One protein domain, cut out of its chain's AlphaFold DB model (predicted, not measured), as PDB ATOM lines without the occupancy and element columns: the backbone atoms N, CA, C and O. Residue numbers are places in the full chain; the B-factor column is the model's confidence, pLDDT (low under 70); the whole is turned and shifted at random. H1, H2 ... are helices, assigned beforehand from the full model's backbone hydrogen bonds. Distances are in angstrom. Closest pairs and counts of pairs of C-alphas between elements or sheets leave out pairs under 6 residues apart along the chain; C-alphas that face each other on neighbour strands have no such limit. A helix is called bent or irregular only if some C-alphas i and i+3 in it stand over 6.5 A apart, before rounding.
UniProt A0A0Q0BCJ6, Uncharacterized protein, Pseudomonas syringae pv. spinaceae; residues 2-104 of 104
ATOM      1  N   VAL A   2     116.900 144.716 110.715       77.69
ATOM      2  CA  VAL A   2     117.852 145.337 111.669       77.69
ATOM      3  C   VAL A   2     117.705 146.865 111.774       77.69
ATOM      4  O   VAL A   2     117.656 147.394 112.879       77.69
ATOM      5  N   TYR A   3     117.558 147.574 110.648       88.19
ATOM      6  CA  TYR A   3     117.396 149.037 110.642       88.19
ATOM      7  C   TYR A   3     116.106 149.516 111.317       88.19
ATOM      8  O   TYR A   3     116.133 150.479 112.074       88.19
ATOM      9  N   ALA A   4     114.992 148.809 111.098       91.31
ATOM     10  CA  ALA A   4     113.735 149.099 111.784       91.31
ATOM     11  C   ALA A   4     113.871 148.889 113.302       91.31
ATOM     12  O   ALA A   4     113.387 149.707 114.078       91.31
ATOM     13  N   GLY A   5     114.600 147.847 113.724       93.06
ATOM     14  CA  GLY A   5     114.900 147.607 115.134       93.06
ATOM     15  C   GLY A   5     115.640 148.779 115.786       93.06
ATOM     16  O   GLY A   5     115.241 149.266 116.841       93.06
ATOM     17  N   TRP A   6     116.680 149.278 115.114       95.44
ATOM     18  CA  TRP A   6     117.446 150.435 115.579       95.44
ATOM     19  C   TRP A   6     116.624 151.719 115.603       95.44
ATOM     20  O   TRP A   6     116.713 152.469 116.571       95.44
ATOM     21  N   ALA A   7     115.797 151.955 114.581       95.94
ATOM     22  CA  ALA A   7     114.925 153.122 114.528       95.94
ATOM     23  C   ALA A   7     113.983 153.177 115.739       95.94
ATOM     24  O   ALA A   7     113.855 154.226 116.364       95.94
ATOM     25  N   VAL A   8     113.386 152.044 116.123       95.62
ATOM     26  CA  VAL A   8     112.506 151.966 117.298       95.62
ATOM     27  C   VAL A   8     113.283 152.214 118.593       95.62
ATOM     28  O   VAL A   8     112.875 153.045 119.402       95.62
ATOM     29  N   VAL A   9     114.426 151.546 118.782       96.38
ATOM     30  CA  VAL A   9     115.291 151.729 119.963       96.38
ATOM     31  C   VAL A   9     115.692 153.196 120.141       96.38
ATOM     32  O   VAL A   9     115.562 153.755 121.231       96.38
ATOM     33  N   LEU A  10     116.145 153.834 119.060       97.12
ATOM     34  CA  LEU A  10     116.572 155.229 119.074       97.12
ATOM     35  C   LEU A  10     115.396 156.182 119.271       97.12
ATOM     36  O   LEU A  10     115.534 157.137 120.026       97.12
ATOM     37  N   PHE A  11     114.236 155.912 118.666       96.94
ATOM     38  CA  PHE A  11     113.023 156.702 118.882       96.94
ATOM     39  C   PHE A  11     112.661 156.775 120.371       96.94
ATOM     40  O   PHE A  11     112.445 157.868 120.896       96.94
ATOM     41  N   PHE A  12     112.679 155.643 121.081       95.25
ATOM     42  CA  PHE A  12     112.413 155.622 122.521       95.25
ATOM     43  C   PHE A  12     113.505 156.323 123.336       95.25
ATOM     44  O   PHE A  12     113.188 157.146 124.197       95.25
ATOM     45  N   ALA A  13     114.781 156.037 123.062       96.50
ATOM     46  CA  ALA A  13     115.895 156.622 123.807       96.50
ATOM     47  C   ALA A  13     115.982 158.148 123.639       96.50
ATOM     48  O   ALA A  13     116.133 158.876 124.624       96.50
ATOM     49  N   ILE A  14     115.839 158.636 122.405       97.25
ATOM     50  CA  ILE A  14     115.847 160.064 122.080       97.25
ATOM     51  C   ILE A  14     114.584 160.733 122.616       97.25
ATOM     52  O   ILE A  14     114.692 161.775 123.255       97.25
ATOM     53  N   GLY A  15     113.403 160.140 122.420       96.25
ATOM     54  CA  GLY A  15     112.138 160.711 122.890       96.25
ATOM     55  C   GLY A  15     112.118 160.928 124.404       96.25
ATOM     56  O   GLY A  15     111.742 162.001 124.875       96.25
ATOM     57  N   TRP A  16     112.604 159.953 125.179       95.69
ATOM     58  CA  TRP A  16     112.715 160.091 126.634       95.69
ATOM     59  C   TRP A  16     113.788 161.101 127.053       95.69
ATOM     60  O   TRP A  16     113.548 161.904 127.956       95.69
ATOM     61  N   ALA A  17     114.950 161.108 126.393       96.00
ATOM     62  CA  ALA A  17     115.992 162.099 126.659       96.00
ATOM     63  C   ALA A  17     115.501 163.528 126.376       96.00
ATOM     64  O   ALA A  17     115.701 164.430 127.188       96.00
ATOM     65  N   PHE A  18     114.793 163.723 125.265       95.94
ATOM     66  CA  PHE A  18     114.180 164.997 124.915       95.94
ATOM     67  C   PHE A  18     113.130 165.417 125.950       95.94
ATOM     68  O   PHE A  18     113.165 166.550 126.429       95.94
ATOM     69  N   GLY A  19     112.261 164.493 126.374       93.88
ATOM     70  CA  GLY A  19     111.284 164.737 127.438       93.88
ATOM     71  C   GLY A  19     111.927 165.203 128.750       93.88
ATOM     72  O   GLY A  19     111.436 166.150 129.361       93.88
ATOM     73  N   LEU A  20     113.059 164.604 129.145       93.81
ATOM     74  CA  LEU A  20     113.838 165.027 130.316       93.81
ATOM     75  C   LEU A  20     114.409 166.442 130.170       93.81
ATOM     76  O   LEU A  20     114.435 167.203 131.142       93.81
ATOM     77  N   ILE A  21     114.894 166.799 128.982       93.94
ATOM     78  CA  ILE A  21     115.494 168.113 128.723       93.94
ATOM     79  C   ILE A  21     114.411 169.193 128.747       93.94
ATOM     80  O   ILE A  21     114.559 170.184 129.465       93.94
ATOM     81  N   VAL A  22     113.316 168.975 128.016       95.31
ATOM     82  CA  VAL A  22     112.287 169.989 127.752       95.31
ATOM     83  C   VAL A  22     111.302 170.154 128.905       95.31
ATOM     84  O   VAL A  22     110.884 171.276 129.174       95.31
ATOM     85  N   ASN A  23     110.944 169.080 129.613       92.62
ATOM     86  CA  ASN A  23     109.963 169.151 130.692       92.62
ATOM     87  C   ASN A  23     110.581 168.775 132.051       92.62
ATOM     88  O   ASN A  23     110.832 167.595 132.321       92.62
ATOM     89  N   PRO A  24     110.765 169.749 132.964       90.56
ATOM     90  CA  PRO A  24     111.258 169.492 134.315       90.56
ATOM     91  C   PRO A  24     110.420 168.482 135.109       90.56
ATOM     92  O   PRO A  24     110.978 167.758 135.930       90.56
ATOM     93  N   GLN A  25     109.111 168.378 134.849       88.56
ATOM     94  CA  GLN A  25     108.224 167.433 135.538       88.56
ATOM     95  C   GLN A  25     108.572 165.969 135.233       88.56
ATOM     96  O   GLN A  25     108.321 165.092 136.056       88.56
ATOM     97  N   PHE A  26     109.200 165.693 134.085       86.62
ATOM     98  CA  PHE A  26     109.639 164.346 133.719       86.62
ATOM     99  C   PHE A  26     111.010 163.971 134.291       86.62
ATOM    100  O   PHE A  26     111.400 162.806 134.198       86.62
ATOM    101  N   ARG A  27     111.726 164.902 134.946       89.44
ATOM    102  CA  ARG A  27     113.050 164.678 135.565       89.44
ATOM    103  C   ARG A  27     112.976 163.906 136.886       89.44
ATOM    104  O   ARG A  27     113.630 164.244 137.872       89.44
ATOM    105  N   LEU A  28     112.195 162.832 136.902       90.38
ATOM    106  CA  LEU A  28     112.194 161.869 137.993       90.38
ATOM    107  C   LEU A  28     113.545 161.147 138.019       90.38
ATOM    108  O   LEU A  28     114.100 160.797 136.975       90.38
ATOM    109  N   LYS A  29     114.070 160.883 139.221       91.69
ATOM    110  CA  LYS A  29     115.363 160.194 139.394       91.69
ATOM    111  C   LYS A  29     115.381 158.830 138.694       91.69
ATOM    112  O   LYS A  29     116.387 158.470 138.094       91.69
ATOM    113  N   THR A  30     114.259 158.111 138.729       92.44
ATOM    114  CA  THR A  30     114.049 156.843 138.015       92.44
ATOM    115  C   THR A  30     114.200 157.016 136.505       92.44
ATOM    116  O   THR A  30     115.006 156.317 135.900       92.44
ATOM    117  N   THR A  31     113.503 157.992 135.916       93.31
ATOM    118  CA  THR A  31     113.552 158.305 134.480       93.31
ATOM    119  C   THR A  31     114.963 158.683 134.038       93.31
ATOM    120  O   THR A  31     115.452 158.156 133.043       93.31
ATOM    121  N   VAL A  32     115.653 159.539 134.801       95.00
ATOM    122  CA  VAL A  32     117.044 159.929 134.517       95.00
ATOM    123  C   VAL A  32     117.953 158.698 134.486       95.00
ATOM    124  O   VAL A  32     118.673 158.491 133.512       95.00
ATOM    125  N   VAL A  33     117.884 157.842 135.511       95.94
ATOM    126  CA  VAL A  33     118.705 156.624 135.598       95.94
ATOM    127  C   VAL A  33     118.396 155.647 134.463       95.94
ATOM    128  O   VAL A  33     119.330 155.093 133.879       95.94
ATOM    129  N   THR A  34     117.118 155.463 134.119       96.31
ATOM    130  CA  THR A  34     116.688 154.620 132.995       96.31
ATOM    131  C   THR A  34     117.291 155.103 131.681       96.31
ATOM    132  O   THR A  34     117.921 154.319 130.976       96.31
ATOM    133  N   VAL A  35     117.173 156.400 131.376       96.81
ATOM    134  CA  VAL A  35     117.697 156.978 130.129       96.81
ATOM    135  C   VAL A  35     119.219 156.860 130.056       96.81
ATOM    136  O   VAL A  35     119.744 156.488 129.009       96.81
ATOM    137  N   MET A  36     119.936 157.098 131.160       97.06
ATOM    138  CA  MET A  36     121.391 156.900 131.200       97.06
ATOM    139  C   MET A  36     121.775 155.455 130.853       97.06
ATOM    140  O   MET A  36     122.646 155.232 130.015       97.06
ATOM    141  N   HIS A  37     121.101 154.468 131.449       96.94
ATOM    142  CA  HIS A  37     121.364 153.055 131.172       96.94
ATOM    143  C   HIS A  37     120.995 152.649 129.746       96.94
ATOM    144  O   HIS A  37     121.702 151.847 129.146       96.94
ATOM    145  N   TRP A  38     119.918 153.199 129.185       97.62
ATOM    146  CA  TRP A  38     119.542 152.956 127.794       97.62
ATOM    147  C   TRP A  38     120.625 153.425 126.827       97.62
ATOM    148  O   TRP A  38     121.028 152.658 125.958       97.62
ATOM    149  N   TRP A  39     121.158 154.635 127.010       97.81
ATOM    150  CA  TRP A  39     122.256 155.130 126.177       97.81
ATOM    151  C   TRP A  39     123.534 154.306 126.338       97.81
ATOM    152  O   TRP A  39     124.195 154.012 125.343       97.81
ATOM    153  N   ILE A  40     123.847 153.857 127.556       96.38
ATOM    154  CA  ILE A  40     124.968 152.938 127.801       96.38
ATOM    155  C   ILE A  40     124.740 151.595 127.097       96.38
ATOM    156  O   ILE A  40     125.656 151.087 126.458       96.38
ATOM    157  N   ALA A  41     123.534 151.026 127.167       95.50
ATOM    158  CA  ALA A  41     123.201 149.761 126.514       95.50
ATOM    159  C   ALA A  41     123.263 149.870 124.982       95.50
ATOM    160  O   ALA A  41     123.772 148.965 124.324       95.50
ATOM    161  N   ILE A  42     122.804 150.991 124.419       96.56
ATOM    162  CA  ILE A  42     122.930 151.309 122.990       96.56
ATOM    163  C   ILE A  42     124.407 151.403 122.597       96.56
ATOM    164  O   ILE A  42     124.825 150.748 121.644       96.56
ATOM    165  N   GLY A  43     125.213 152.154 123.354       95.56
ATOM    166  CA  GLY A  43     126.654 152.259 123.122       95.56
ATOM    167  C   GLY A  43     127.353 150.901 123.207       95.56
ATOM    168  O   GLY A  43     128.106 150.534 122.310       95.56
ATOM    169  N   ALA A  44     127.039 150.105 124.230       92.31
ATOM    170  CA  ALA A  44     127.550 148.749 124.385       92.31
ATOM    171  C   ALA A  44     127.147 147.851 123.207       92.31
ATOM    172  O   ALA A  44     127.968 147.077 122.719       92.31
ATOM    173  N   ALA A  45     125.918 147.971 122.707       93.94
ATOM    174  CA  ALA A  45     125.477 147.197 121.557       93.94
ATOM    175  C   ALA A  45     126.252 147.537 120.281       93.94
ATOM    176  O   ALA A  45     126.615 146.627 119.539       93.94
ATOM    177  N   LEU A  46     126.568 148.815 120.070       93.56
ATOM    178  CA  LEU A  46     127.384 149.266 118.942       93.56
ATOM    179  C   LEU A  46     128.853 148.826 119.068       93.56
ATOM    180  O   LEU A  46     129.435 148.384 118.084       93.56
ATOM    181  N   VAL A  47     129.441 148.912 120.266       94.69
ATOM    182  CA  VAL A  47     130.863 148.594 120.506       94.69
ATOM    183  C   VAL A  47     131.126 147.087 120.530       94.69
ATOM    184  O   VAL A  47     132.114 146.623 119.968       94.69
ATOM    185  N   PHE A  48     130.256 146.312 121.177       91.62
ATOM    186  CA  PHE A  48     130.447 144.872 121.379       91.62
ATOM    187  C   PHE A  48     129.673 144.002 120.379       91.62
ATOM    188  O   PHE A  48     129.693 142.777 120.504       91.62
ATOM    189  N   GLY A  49     128.979 144.606 119.410       89.62
ATOM    190  CA  GLY A  49     128.220 143.882 118.389       89.62
ATOM    191  C   GLY A  49     126.989 143.148 118.931       89.62
ATOM    192  O   GLY A  49     126.638 142.081 118.430       89.62
ATOM    193  N   ILE A  50     126.323 143.687 119.960       92.19
ATOM    194  CA  ILE A  50     125.084 143.089 120.484       92.19
ATOM    195  C   ILE A  50     123.982 143.256 119.435       92.19
ATOM    196  O   ILE A  50     123.732 144.358 118.941       92.19
ATOM    197  N   LYS A  51     123.273 142.168 119.114       92.94
ATOM    198  CA  LYS A  51     122.140 142.214 118.180       92.94
ATOM    199  C   LYS A  51     121.052 143.129 118.742       92.94
ATOM    200  O   LYS A  51     120.629 142.969 119.886       92.94
ATOM    201  N   VAL A  52     120.534 144.028 117.904       94.69
ATOM    202  CA  VAL A  52     119.518 145.029 118.289       94.69
ATOM    203  C   VAL A  52     118.277 144.417 118.948       94.69
ATOM    204  O   VAL A  52     117.684 145.023 119.835       94.69
ATOM    205  N   TRP A  53     117.926 143.179 118.586       93.75
ATOM    206  CA  TRP A  53     116.820 142.430 119.186       93.75
ATOM    207  C   TRP A  53     116.935 142.290 120.705       93.75
ATOM    208  O   TRP A  53     115.916 142.249 121.389       93.75
ATOM    209  N   HIS A  54     118.153 142.271 121.251       94.50
ATOM    210  CA  HIS A  54     118.334 142.185 122.693       94.50
ATOM    211  C   HIS A  54     117.955 143.471 123.431       94.50
ATOM    212  O   HIS A  54     117.515 143.419 124.576       94.50
ATOM    213  N   LEU A  55     118.037 144.628 122.768       95.06
ATOM    214  CA  LEU A  55     117.661 145.907 123.369       95.06
ATOM    215  C   LEU A  55     116.155 145.993 123.650       95.06
ATOM    216  O   LEU A  55     115.763 146.647 124.614       95.06
ATOM    217  N   PHE A  56     115.322 145.268 122.896       95.25
ATOM    218  CA  PHE A  56     113.867 145.259 123.083       95.25
ATOM    219  C   PHE A  56     113.412 144.670 124.415       95.25
ATOM    220  O   PHE A  56     112.336 145.026 124.880       95.25
ATOM    221  N   TRP A  57     114.205 143.801 125.039       94.81
ATOM    222  CA  TRP A  57     113.906 143.289 126.378       94.81
ATOM    223  C   TRP A  57     114.837 143.868 127.447       94.81
ATOM    224  O   TRP A  57     114.397 144.070 128.575       94.81
ATOM    225  N   VAL A  58     116.079 144.236 127.103       95.56
ATOM    226  CA  VAL A  58     117.001 144.910 128.034       95.56
ATOM    227  C   VAL A  58     116.490 146.304 128.423       95.56
ATOM    228  O   VAL A  58     116.507 146.648 129.604       95.56
ATOM    229  N   MET A  59     115.999 147.112 127.475       96.75
ATOM    230  CA  MET A  59     115.539 148.475 127.772       96.75
ATOM    231  C   MET A  59     114.304 148.502 128.695       96.75
ATOM    232  O   MET A  59     114.368 149.184 129.725       96.75
ATOM    233  N   PRO A  60     113.214 147.747 128.437       96.12
ATOM    234  CA  PRO A  60     112.093 147.676 129.377       96.12
ATOM    235  C   PRO A  60     112.494 147.112 130.742       96.12
ATOM    236  O   PRO A  60     112.040 147.617 131.766       96.12
ATOM    237  N   LEU A  61     113.388 146.118 130.782       96.12
ATOM    238  CA  LEU A  61     113.892 145.564 132.039       96.12
ATOM    239  C   LEU A  61     114.621 146.624 132.875       96.12
ATOM    240  O   LEU A  61     114.365 146.736 134.069       96.12
ATOM    241  N   ILE A  62     115.483 147.436 132.258       96.62
ATOM    242  CA  ILE A  62     116.171 148.552 132.927       96.62
ATOM    243  C   ILE A  62     115.168 149.565 133.489       96.62
ATOM    244  O   ILE A  62     115.359 150.064 134.599       96.62
ATOM    245  N   LEU A  63     114.103 149.868 132.742       95.69
ATOM    246  CA  LEU A  63     113.047 150.776 133.186       95.69
ATOM    247  C   LEU A  63     112.343 150.220 134.426       95.69
ATOM    248  O   LEU A  63     112.272 150.897 135.451       95.69
ATOM    249  N   VAL A  64     111.900 148.962 134.369       95.69
ATOM    250  CA  VAL A  64     111.232 148.293 135.493       95.69
ATOM    251  C   VAL A  64     112.163 148.194 136.702       95.69
ATOM    252  O   VAL A  64     111.764 148.546 137.812       95.69
ATOM    253  N   ALA A  65     113.423 147.802 136.499       94.12
ATOM    254  CA  ALA A  65     114.427 147.743 137.557       94.12
ATOM    255  C   ALA A  65     114.624 149.114 138.219       94.12
ATOM    256  O   ALA A  65     114.580 149.217 139.444       94.12
ATOM    257  N   SER A  66     114.759 150.177 137.420       93.12
ATOM    258  CA  SER A  66     114.895 151.551 137.920       93.12
ATOM    259  C   SER A  66     113.693 151.968 138.770       93.12
ATOM    260  O   SER A  66     113.867 152.601 139.811       93.12
ATOM    261  N   MET A  67     112.474 151.609 138.351       92.88
ATOM    262  CA  MET A  67     111.245 151.914 139.089       92.88
ATOM    263  C   MET A  67     111.169 151.153 140.415       92.88
ATOM    264  O   MET A  67     110.922 151.780 141.442       92.88
ATOM    265  N   ILE A  68     111.441 149.843 140.413       92.56
ATOM    266  CA  ILE A  68     111.439 149.005 141.625       92.56
ATOM    267  C   ILE A  68     112.503 149.484 142.618       92.56
ATOM    268  O   ILE A  68     112.237 149.605 143.810       92.56
ATOM    269  N   ILE A  69     113.707 149.803 142.142       90.81
ATOM    270  CA  ILE A  69     114.769 150.357 142.990       90.81
ATOM    271  C   ILE A  69     114.346 151.716 143.542       90.81
ATOM    272  O   ILE A  69     114.561 151.990 144.720       90.81
ATOM    273  N   GLY A  70     113.745 152.566 142.708       88.19
ATOM    274  CA  GLY A  70     113.244 153.867 143.130       88.19
ATOM    275  C   GLY A  70     112.266 153.752 144.287       88.19
ATOM    276  O   GLY A  70     112.488 154.386 145.316       88.19
ATOM    277  N   THR A  71     111.241 152.911 144.151       86.81
ATOM    278  CA  THR A  71     110.237 152.695 145.200       86.81
ATOM    279  C   THR A  71     110.838 152.048 146.447       86.81
ATOM    280  O   THR A  71     110.595 152.524 147.555       86.81
ATOM    281  N   ALA A  72     111.687 151.028 146.289       84.81
ATOM    282  CA  ALA A  72     112.344 150.349 147.406       84.81
ATOM    283  C   ALA A  72     113.291 151.271 148.190       84.81
ATOM    284  O   ALA A  72     113.357 151.196 149.417       84.81
ATOM    285  N   MET A  73     114.023 152.152 147.500       83.06
ATOM    286  CA  MET A  73     114.909 153.114 148.151       83.06
ATOM    287  C   MET A  73     114.121 154.240 148.814       83.06
ATOM    288  O   MET A  73     114.424 154.550 149.960       83.06
ATOM    289  N   LEU A  74     113.089 154.787 148.157       79.81
ATOM    290  CA  LEU A  74     112.188 155.800 148.730       79.81
ATOM    291  C   LEU A  74     111.584 155.360 150.071       79.81
ATOM    292  O   LEU A  74     111.446 156.189 150.964       79.81
ATOM    293  N   ALA A  75     111.294 154.065 150.236       77.06
ATOM    294  CA  ALA A  75     110.798 153.502 151.492       77.06
ATOM    295  C   ALA A  75     111.813 153.557 152.653       77.06
ATOM    296  O   ALA A  75     111.429 153.402 153.808       77.06
ATOM    297  N   ARG A  76     113.107 153.750 152.366       74.31
ATOM    298  CA  ARG A  76     114.178 153.804 153.372       74.31
ATOM    299  C   ARG A  76     114.768 155.204 153.510       74.31
ATOM    300  O   ARG A  76     114.927 155.683 154.626       74.31
ATOM    301  N   GLN A  77     115.130 155.840 152.395       75.44
ATOM    302  CA  GLN A  77     115.810 157.137 152.332       75.44
ATOM    303  C   GLN A  77     115.577 157.810 150.968       75.44
ATOM    304  O   GLN A  77     115.415 157.111 149.970       75.44
ATOM    305  N   PRO A  78     115.634 159.151 150.852       72.31
ATOM    306  CA  PRO A  78     115.562 159.810 149.552       72.31
ATOM    307  C   PRO A  78     116.741 159.357 148.669       72.31
ATOM    308  O   PRO A  78     117.891 159.703 148.957       72.31
ATOM    309  N   PRO A  79     116.500 158.604 147.580       76.12
ATOM    310  CA  PRO A  79     117.590 157.990 146.837       76.12
ATOM    311  C   PRO A  79     118.450 159.039 146.134       76.12
ATOM    312  O   PRO A  79     117.930 159.990 145.538       76.12
ATOM    313  N   ARG A  80     119.776 158.870 146.155       89.06
ATOM    314  CA  ARG A  80     120.686 159.641 145.296       89.06
ATOM    315  C   ARG A  80     120.676 159.024 143.896       89.06
ATOM    316  O   ARG A  80     120.586 157.809 143.752       89.06
ATOM    317  N   VAL A  81     120.814 159.848 142.856       88.25
ATOM    318  CA  VAL A  81     120.851 159.361 141.461       88.25
ATOM    319  C   VAL A  81     121.960 158.319 141.280       88.25
ATOM    320  O   VAL A  81     121.715 157.263 140.711       88.25
ATOM    321  N   MET A  82     123.139 158.564 141.860       90.62
ATOM    322  CA  MET A  82     124.271 157.635 141.801       90.62
ATOM    323  C   MET A  82     123.968 156.274 142.450       90.62
ATOM    324  O   MET A  82     124.296 155.240 141.879       90.62
ATOM    325  N   SER A  83     123.313 156.240 143.617       89.75
ATOM    326  CA  SER A  83     123.005 154.967 144.285       89.75
ATOM    327  C   SER A  83     121.974 154.157 143.503       89.75
ATOM    328  O   SER A  83     122.122 152.945 143.366       89.75
ATOM    329  N   MET A  84     120.961 154.825 142.940       91.19
ATOM    330  CA  MET A  84     119.993 154.178 142.049       91.19
ATOM    331  C   MET A  84     120.660 153.667 140.779       91.19
ATOM    332  O   MET A  84     120.348 152.566 140.333       91.19
ATOM    333  N   PHE A  85     121.580 154.449 140.214       94.56
ATOM    334  CA  PHE A  85     122.323 154.068 139.028       94.56
ATOM    335  C   PHE A  85     123.109 152.777 139.267       94.56
ATOM    336  O   PHE A  85     122.916 151.808 138.543       94.56
ATOM    337  N   ILE A  86     123.909 152.726 140.337       94.12
ATOM    338  CA  ILE A  86     124.697 151.538 140.694       94.12
ATOM    339  C   ILE A  86     123.785 150.332 140.945       94.12
ATOM    340  O   ILE A  86     124.023 149.259 140.398       94.12
ATOM    341  N   ALA A  87     122.716 150.499 141.728       92.94
ATOM    342  CA  ALA A  87     121.784 149.408 142.003       92.94
ATOM    343  C   ALA A  87     121.124 148.875 140.718       92.94
ATOM    344  O   ALA A  87     121.004 147.666 140.539       92.94
ATOM    345  N   THR A  88     120.744 149.767 139.800       93.44
ATOM    346  CA  THR A  88     120.118 149.389 138.523       93.44
ATOM    347  C   THR A  88     121.114 148.656 137.637       93.44
ATOM    348  O   THR A  88     120.763 147.630 137.054       93.44
ATOM    349  N   ALA A  89     122.364 149.119 137.587       93.50
ATOM    350  CA  ALA A  89     123.434 148.458 136.854       93.50
ATOM    351  C   ALA A  89     123.659 147.034 137.374       93.50
ATOM    352  O   ALA A  89     123.685 146.099 136.585       93.50
ATOM    353  N   VAL A  90     123.735 146.849 138.697       94.12
ATOM    354  CA  VAL A  90     123.927 145.528 139.317       94.12
ATOM    355  C   VAL A  90     122.770 144.582 138.992       94.12
ATOM    356  O   VAL A  90     123.009 143.445 138.592       94.12
ATOM    357  N   ILE A  91     121.523 145.043 139.114       92.62
ATOM    358  CA  ILE A  91     120.343 144.201 138.862       92.62
ATOM    359  C   ILE A  91     120.185 143.870 137.371       92.62
ATOM    360  O   ILE A  91     119.801 142.757 137.025       92.62
ATOM    361  N   SER A  92     120.487 144.815 136.478       92.25
ATOM    362  CA  SER A  92     120.360 144.618 135.026       92.25
ATOM    363  C   SER A  92     121.583 143.954 134.380       92.25
ATOM    364  O   SER A  92     121.500 143.497 133.239       92.25
ATOM    365  N   TRP A  93     122.702 143.827 135.100       91.06
ATOM    366  CA  TRP A  93     123.943 143.241 134.589       91.06
ATOM    367  C   TRP A  93     123.788 141.824 134.008       91.06
ATOM    368  O   TRP A  93     124.266 141.603 132.891       91.06
ATOM    369  N   PRO A  94     123.100 140.864 134.665       94.12
ATOM    370  CA  PRO A  94     122.953 139.510 134.127       94.12
ATOM    371  C   PRO A  94     122.242 139.488 132.769       94.12
ATOM    372  O   PRO A  94     122.622 138.733 131.876       94.12
ATOM    373  N   ALA A  95     121.250 140.363 132.589       93.00
ATOM    374  CA  ALA A  95     120.542 140.537 131.329       93.00
ATOM    375  C   ALA A  95     121.474 141.054 130.223       93.00
ATOM    376  O   ALA A  95     121.516 140.489 129.132       93.00
ATOM    377  N   ILE A  96     122.283 142.078 130.507       90.75
ATOM    378  CA  ILE A  96     123.253 142.619 129.541       90.75
ATOM    379  C   ILE A  96     124.297 141.556 129.164       90.75
ATOM    380  O   ILE A  96     124.623 141.382 127.989       90.75
ATOM    381  N   TRP A  97     124.786 140.791 130.142       93.25
ATOM    382  CA  TRP A  97     125.726 139.697 129.901       93.25
ATOM    383  C   TRP A  97     125.118 138.579 129.045       93.25
ATOM    384  O   TRP A  97     125.762 138.079 128.119       93.25
ATOM    385  N   MET A  98     123.858 138.223 129.298       94.50
ATOM    386  CA  MET A  98     123.126 137.252 128.485       94.50
ATOM    387  C   MET A  98     122.954 137.746 127.042       94.50
ATOM    388  O   MET A  98     123.197 136.988 126.104       94.50
ATOM    389  N   ALA A  99     122.618 139.024 126.845       93.19
ATOM    390  CA  ALA A  99     122.523 139.637 125.520       93.19
ATOM    391  C   ALA A  99     123.850 139.557 124.745       93.19
ATOM    392  O   ALA A  99     123.860 139.212 123.562       93.19
ATOM    393  N   LEU A 100     124.973 139.820 125.419       92.19
ATOM    394  CA  LEU A 100     126.315 139.681 124.849       92.19
ATOM    395  C   LEU A 100     126.614 138.237 124.432       92.19
ATOM    396  O   LEU A 100     127.123 138.009 123.339       92.19
ATOM    397  N   LYS A 101     126.296 137.257 125.285       93.44
ATOM    398  CA  LYS A 101     126.551 135.835 125.010       93.44
ATOM    399  C   LYS A 101     125.735 135.298 123.837       93.44
ATOM    400  O   LYS A 101     126.289 134.551 123.047       93.44
ATOM    401  N   LEU A 102     124.470 135.698 123.709       92.75
ATOM    402  CA  LEU A 102     123.574 135.278 122.620       92.75
ATOM    403  C   LEU A 102     123.832 136.010 121.287       92.75
ATOM    404  O   LEU A 102     123.300 135.639 120.234       92.75
ATOM    405  N   SER A 103     124.622 137.084 121.331       89.38
ATOM    406  CA  SER A 103     125.014 137.839 120.140       89.38
ATOM    407  C   SER A 103     126.279 137.303 119.470       89.38
ATOM    408  O   SER A 103     126.426 137.530 118.270       89.38
ATOM    409  N   LYS A 104     127.140 136.604 120.224       79.94
ATOM    410  CA  LYS A 104     128.292 135.852 119.703       79.94
ATOM    411  C   LYS A 104     127.837 134.581 118.997       79.94
ATOM    412  O   LYS A 104     128.534 134.202 118.036       79.94
TER     413      LYS A 104
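AT A GLANCE: This is residues 2 to 104 of the 104 residues of an uncharacterized protein of Pseudomonas syringae pv. spinaceae (UniProt A0A0Q0BCJ6). H2 and H3 form the middle of a flattened up-and-down bundle, with H1 on one side; bent H4 covers the other. This all-helix domain, 103 residues with four named helices, is compact, with a radius of gyration of the C-alphas of 13.8 A and spans of 41, 30 and 17 A.

HOW THE PARTS SIT: H3, residues 52 to 74, and H2, residues 29 to 48, are a hairpin, C-alphas 63 and 34 closest at 5.3 A. H1, residues 2 to 22, makes a hairpin with H2, touching with residues 13 to 20 alone, C-alphas 17 and 35 closest. H4, residues 81 to 103, one helix by its hydrogen bonds, is bent: C-alphas 91 and 94 are 7.2 A apart. Its arm H4a, residues 81 to 91, touches residues 62 to 70 of H3 alone, C-alphas 88 and 66 closest.

IN THESE COORDINATES: H3 runs 33.1 A from C-alpha 52 (119.518, 145.029, 118.289) to C-alpha 74 (112.188, 155.800, 148.730); 16 of its 19 O i to N i+4 pairs are within hydrogen-bond range.

THE WHOLE: The printed part has no cut; no link is long.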